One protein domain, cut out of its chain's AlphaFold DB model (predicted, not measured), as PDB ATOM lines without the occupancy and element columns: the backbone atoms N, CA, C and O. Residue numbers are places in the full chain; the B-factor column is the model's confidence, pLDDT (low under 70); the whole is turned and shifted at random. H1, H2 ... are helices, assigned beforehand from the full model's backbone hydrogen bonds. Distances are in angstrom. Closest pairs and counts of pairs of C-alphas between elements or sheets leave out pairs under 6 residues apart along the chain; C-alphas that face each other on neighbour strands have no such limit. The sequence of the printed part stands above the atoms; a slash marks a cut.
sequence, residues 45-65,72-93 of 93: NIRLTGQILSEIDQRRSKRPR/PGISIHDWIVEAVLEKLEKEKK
ATOM      1  N   ASN A  45     -15.138  35.451 -46.296       90.69
ATOM      2  CA  ASN A  45     -14.700  34.385 -47.189       90.69
ATOM      3  C   ASN A  45     -13.479  34.843 -47.988       90.69
ATOM      4  O   ASN A  45     -13.562  35.808 -48.745       90.69
ATOM      5  N   ILE A  46     -12.359  34.135 -47.844       87.88
ATOM      6  CA  ILE A  46     -11.101  34.458 -48.527       87.88
ATOM      7  C   ILE A  46     -10.741  33.307 -49.465       87.88
ATOM      8  O   ILE A  46     -10.768  32.141 -49.074       87.88
ATOM      9  N   ARG A  47     -10.381  33.638 -50.709       92.12
ATOM     10  CA  ARG A  47      -9.814  32.685 -51.669       92.12
ATOM     11  C   ARG A  47      -8.314  32.924 -51.769       92.12
ATOM     12  O   ARG A  47      -7.891  34.016 -52.130       92.12
ATOM     13  N   LEU A  48      -7.531  31.900 -51.450       89.44
ATOM     14  CA  LEU A  48      -6.074  31.910 -51.556       89.44
ATOM     15  C   LEU A  48      -5.631  30.919 -52.630       89.44
ATOM     16  O   LEU A  48      -6.312  29.929 -52.898       89.44
ATOM     17  N   THR A  49      -4.480  31.179 -53.243       94.75
ATOM     18  CA  THR A  49      -3.855  30.216 -54.150       94.75
ATOM     19  C   THR A  49      -3.246  29.058 -53.354       94.75
ATOM     20  O   THR A  49      -2.854  29.211 -52.194       94.75
ATOM     21  N   GLY A  50      -3.125  27.884 -53.983       92.75
ATOM     22  CA  GLY A  50      -2.529  26.704 -53.338       92.75
ATOM     23  C   GLY A  50      -1.062  26.900 -52.938       92.75
ATOM     24  O   GLY A  50      -0.615  26.336 -51.943       92.75
ATOM     25  N   GLN A  51      -0.328  27.748 -53.665       93.12
ATOM     26  CA  GLN A  51       1.051  28.116 -53.326       93.12
ATOM     27  C   GLN A  51       1.118  28.838 -51.974       93.12
ATOM     28  O   GLN A  51       1.884  28.430 -51.106       93.12
ATOM     29  N   ILE A  52       0.249  29.833 -51.759       91.19
ATOM     30  CA  ILE A  52       0.177  30.580 -50.496       91.19
ATOM     31  C   ILE A  52      -0.189  29.643 -49.339       91.19
ATOM     32  O   ILE A  52       0.431  29.704 -48.282       91.19
ATOM     33  N   LEU A  53      -1.154  28.738 -49.536       90.44
ATOM     34  CA  LEU A  53      -1.526  27.762 -48.504       90.44
ATOM     35  C   LEU A  53      -0.356  26.840 -48.126       90.44
ATOM     36  O   LEU A  53      -0.105  26.629 -46.940       90.44
ATOM     37  N   SER A  54       0.399  26.355 -49.115       91.38
ATOM     38  CA  SER A  54       1.589  25.526 -48.884       91.38
ATOM     39  C   SER A  54       2.661  26.275 -48.085       91.38
ATOM     40  O   SER A  54       3.211  25.744 -47.117       91.38
ATOM     41  N   GLU A  55       2.926  27.538 -48.424       92.12
ATOM     42  CA  GLU A  55       3.870  28.373 -47.675       92.12
ATOM     43  C   GLU A  55       3.423  28.612 -46.228       92.12
ATOM     44  O   GLU A  55       4.248  28.561 -45.308       92.12
ATOM     45  N   ILE A  56       2.125  28.844 -46.006       90.56
ATOM     46  CA  ILE A  56       1.555  29.010 -44.665       90.56
ATOM     47  C   ILE A  56       1.788  27.744 -43.836       90.56
ATOM     48  O   ILE A  56       2.272  27.834 -42.706       90.56
ATOM     49  N   ASP A  57       1.528  26.560 -44.388       88.50
ATOM     50  CA  ASP A  57       1.731  25.297 -43.675       88.50
ATOM     51  C   ASP A  57       3.209  25.020 -43.364       88.50
ATOM     52  O   ASP A  57       3.551  24.601 -42.248       88.50
ATOM     53  N   GLN A  58       4.116  25.351 -44.285       90.25
ATOM     54  CA  GLN A  58       5.556  25.274 -44.029       90.25
ATOM     55  C   GLN A  58       5.987  26.212 -42.897       90.25
ATOM     56  O   GLN A  58       6.769  25.817 -42.032       90.25
ATOM     57  N   ARG A  59       5.468  27.442 -42.844       88.56
ATOM     58  CA  ARG A  59       5.783  28.389 -41.760       88.56
ATOM     59  C   ARG A  59       5.165  27.964 -40.429       88.56
ATOM     60  O   ARG A  59       5.815  28.093 -39.392       88.56
ATOM     61  N   ARG A  60       3.951  27.407 -40.447       87.06
ATOM     62  CA  ARG A  60       3.270  26.885 -39.251       87.06
ATOM     63  C   ARG A  60       3.989  25.681 -38.655       87.06
ATOM     64  O   ARG A  60       4.093  25.592 -37.436       87.06
ATOM     65  N   SER A  61       4.513  24.780 -39.485       83.00
ATOM     66  CA  SER A  61       5.217  23.579 -39.007       83.00
ATOM     67  C   SER A  61       6.529  23.883 -38.272       83.00
ATOM     68  O   SER A  61       6.923  23.108 -37.403       83.00
ATOM     69  N   LYS A  62       7.167  25.024 -38.565       85.19
ATOM     70  CA  LYS A  62       8.376  25.500 -37.871       85.19
ATOM     71  C   LYS A  62       8.105  26.030 -36.461       85.19
ATOM     72  O   LYS A  62       9.046  26.157 -35.682       85.19
ATOM     73  N   ARG A  63       6.855  26.369 -36.122       79.00
ATOM     74  CA  ARG A  63       6.525  26.870 -34.782       79.00
ATOM     75  C   ARG A  63       6.541  25.718 -33.769       79.00
ATOM     76  O   ARG A  63       6.042  24.631 -34.076       79.00
ATOM     77  N   PRO A  64       7.090  25.936 -32.560       74.38
ATOM     78  CA  PRO A  64       7.144  24.907 -31.534       74.38
ATOM     79  C   PRO A  64       5.732  24.426 -31.186       74.38
ATOM     80  O   PRO A  64       4.797  25.214 -31.031       74.38
ATOM     81  N   ARG A  65       5.570  23.105 -31.102       75.50
ATOM     82  CA  ARG A  65       4.294  22.482 -30.736       75.50
ATOM     83  C   ARG A  65       4.038  22.673 -29.247       75.50
ATOM     84  O   ARG A  65       4.973  22.676 -28.448       75.50
ATOM     85  N   PRO A  72      -0.327  20.967 -34.825       67.19
ATOM     86  CA  PRO A  72       0.473  22.177 -35.006       67.19
ATOM     87  C   PRO A  72       0.032  23.247 -34.001       67.19
ATOM     88  O   PRO A  72      -1.153  23.353 -33.692       67.19
ATOM     89  N   GLY A  73       0.987  24.029 -33.489       71.12
ATOM     90  CA  GLY A  73       0.752  24.953 -32.372       71.12
ATOM     91  C   GLY A  73      -0.243  26.084 -32.651       71.12
ATOM     92  O   GLY A  73      -0.695  26.723 -31.708       71.12
ATOM     93  N   ILE A  74      -0.602  26.323 -33.917       84.38
ATOM     94  CA  ILE A  74      -1.516  27.390 -34.340       84.38
ATOM     95  C   ILE A  74      -2.386  26.927 -35.510       84.38
ATOM     96  O   ILE A  74      -1.913  26.148 -36.341       84.38
ATOM     97  N   SER A  75      -3.638  27.386 -35.600       88.06
ATOM     98  CA  SER A  75      -4.535  27.116 -36.736       88.06
ATOM     99  C   SER A  75      -4.151  27.938 -37.983       88.06
ATOM    100  O   SER A  75      -3.333  28.852 -37.896       88.06
ATOM    101  N   ILE A  76      -4.691  27.607 -39.167       88.75
ATOM    102  CA  ILE A  76      -4.491  28.435 -40.380       88.75
ATOM    103  C   ILE A  76      -5.148  29.805 -40.185       88.75
ATOM    104  O   ILE A  76      -4.552  30.824 -40.516       88.75
ATOM    105  N   HIS A  77      -6.357  29.819 -39.619       88.31
ATOM    106  CA  HIS A  77      -7.109  31.045 -39.367       88.31
ATOM    107  C   HIS A  77      -6.356  31.987 -38.429       88.31
ATOM    108  O   HIS A  77      -6.153  33.140 -38.793       88.31
ATOM    109  N   ASP A  78      -5.874  31.492 -37.287       88.56
ATOM    110  CA  ASP A  78      -5.116  32.317 -36.338       88.56
ATOM    111  C   ASP A  78      -3.832  32.855 -36.964       88.56
ATOM    112  O   ASP A  78      -3.486  34.012 -36.756       88.56
ATOM    113  N   TRP A  79      -3.151  32.045 -37.783       90.56
ATOM    114  CA  TRP A  79      -1.955  32.493 -38.495       90.56
ATOM    115  C   TRP A  79      -2.264  33.655 -39.450       90.56
ATOM    116  O   TRP A  79      -1.506  34.621 -39.511       90.56
ATOM    117  N   ILE A  80      -3.384  33.588 -40.179       91.31
ATOM    118  CA  ILE A  80      -3.823  34.669 -41.076       91.31
ATOM    119  C   ILE A  80      -4.185  35.919 -40.270       91.31
ATOM    120  O   ILE A  80      -3.792  37.018 -40.655       91.31
ATOM    121  N   VAL A  81      -4.904  35.768 -39.155       91.31
ATOM    122  CA  VAL A  81      -5.276  36.894 -38.284       91.31
ATOM    123  C   VAL A  81      -4.029  37.581 -37.728       91.31
ATOM    124  O   VAL A  81      -3.918  38.800 -37.826       91.31
ATOM    125  N   GLU A  82      -3.064  36.815 -37.219       91.38
ATOM    126  CA  GLU A  82      -1.787  37.330 -36.712       91.38
ATOM    127  C   GLU A  82      -1.018  38.090 -37.804       91.38
ATOM    128  O   GLU A  82      -0.586  39.220 -37.585       91.38
ATOM    129  N   ALA A  83      -0.932  37.532 -39.016       92.62
ATOM    130  CA  ALA A  83      -0.271  38.188 -40.143       92.62
ATOM    131  C   ALA A  83      -0.948  39.511 -40.549       92.62
ATOM    132  O   ALA A  83      -0.265  40.473 -40.908       92.62
ATOM    133  N   VAL A  84      -2.283  39.581 -40.490       93.06
ATOM    134  CA  VAL A  84      -3.037  40.818 -40.753       93.06
ATOM    135  C   VAL A  84      -2.780  41.851 -39.655       93.06
ATOM    136  O   VAL A  84      -2.538  43.013 -39.974       93.06
ATOM    137  N   LEU A  85      -2.778  41.444 -38.382       93.25
ATOM    138  CA  LEU A  85      -2.481  42.338 -37.259       93.25
ATOM    139  C   LEU A  85      -1.065  42.918 -37.361       93.25
ATOM    140  O   LEU A  85      -0.911  44.137 -37.321       93.25
ATOM    141  N   GLU A  86      -0.052  42.082 -37.613       94.38
ATOM    142  CA  GLU A  86       1.324  42.548 -37.829       94.38
ATOM    143  C   GLU A  86       1.427  43.539 -38.996       94.38
ATOM    144  O   GLU A  86       2.221  44.483 -38.962       94.38
ATOM    145  N   LYS A  87       0.657  43.317 -40.069       95.69
ATOM    146  CA  LYS A  87       0.644  44.205 -41.234       95.69
ATOM    147  C   LYS A  87       0.035  45.565 -40.891       95.69
ATOM    148  O   LYS A  87       0.623  46.582 -41.252       95.69
ATOM    149  N   LEU A  88      -1.076  45.582 -40.154       94.69
ATOM    150  CA  LEU A  88      -1.718  46.811 -39.677       94.69
ATOM    151  C   LEU A  88      -0.821  47.589 -38.707       94.69
ATOM    152  O   LEU A  88      -0.785  48.815 -38.756       94.69
ATOM    153  N   GLU A  89      -0.085  46.903 -37.834       95.56
ATOM    154  CA  GLU A  89       0.876  47.541 -36.926       95.56
ATOM    155  C   GLU A  89       2.051  48.175 -37.676       95.56
ATOM    156  O   GLU A  89       2.443  49.297 -37.361       95.56
ATOM    157  N   LYS A  90       2.584  47.492 -38.697       95.12
ATOM    158  CA  LYS A  90       3.668  48.018 -39.544       95.12
ATOM    159  C   LYS A  90       3.261  49.251 -40.347       95.12
ATOM    160  O   LYS A  90       4.119  50.074 -40.614       95.12
ATOM    161  N   GLU A  91       1.999  49.359 -40.752       92.94
ATOM    162  CA  GLU A  91       1.496  50.514 -41.515       92.94
ATOM    163  C   GLU A  91       1.137  51.713 -40.632       92.94
ATOM    164  O   GLU A  91       1.102  52.841 -41.114       92.94
ATOM    165  N   LYS A  92       0.873  51.484 -39.341       89.12
ATOM    166  CA  LYS A  92       0.644  52.556 -38.359       89.12
ATOM    167  C   LYS A  92       1.933  53.237 -37.894       89.12
ATOM    168  O   LYS A  92       1.846  54.298 -37.279       89.12
ATOM    169  N   LYS A  93       3.081  52.593 -38.100       70.50
ATOM    170  CA  LYS A  93       4.401  53.049 -37.662       70.50
ATOM    171  C   LYS A  93       5.129  53.766 -38.790       70.50
ATOM    172  O   LYS A  93       5.792  54.774 -38.472       70.50
TER     173      LYS A  93
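Overview. This is residues 45 to 65 and 72 to 93 of the 93 residues of an uncharacterized protein of Dyadobacter sp. 50-39 (UniProt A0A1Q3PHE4). Two helices meet at nearly a right angle: H2 begins beside the second half of H1 and runs away from it as a long arm, of which residues 81 to 92 stick out free, with Lys 93 after them. At the other end of H1, residues 45 to 49 form a free tail that leads into its first turn. The printed part has 43 residues with two named helices, H1 then H2, and no named strand; the class is all helix. The whole is loose, with a radius of gyration of the C-alphas of 11.6 A, and its C-alphas span 30 by 26 by 16 A.

Along the chain. Start at C-alpha 45, at (-14.700, 34.385, -47.189), and go along to Gly 50 at (-2.529, 26.704, -53.338), where H1 begins. H1 takes residues 50 to 61 and measures 16.6 A from first to last C-alpha. Past the cut, find C-alpha 76 at (-4.491, 28.435, -40.380); from there H2, residues 76 to 92, runs 24.7 A to C-alpha 92 at (0.644, 52.556, -38.359).

Arrangement. Look at residues 56 to 60 of H1 and 76 to 79 of H2: with these parts alone the helices touch. Their closest C-alphas are those of Ile 56 and Ile 76, 7.4 A apart. Their lines are about perpendicular, at 87 degrees, and their centres are 15.6 A apart. In H1 and H2 every O i to N i+4 pair is within hydrogen-bond range.

Size, cuts and confidence. The two C-alphas farthest apart are those of Gly 50 and Lys 93, at 31.4 A. Residues 66 to 71 are not printed, and C-alphas 65 and 72 are 5.7 A apart across this cut, which lies in the link from H1 to H2. The mean pLDDT of the printed part is 88.3; residue 72 alone is under 70. Lys 93 is the chain's last residue.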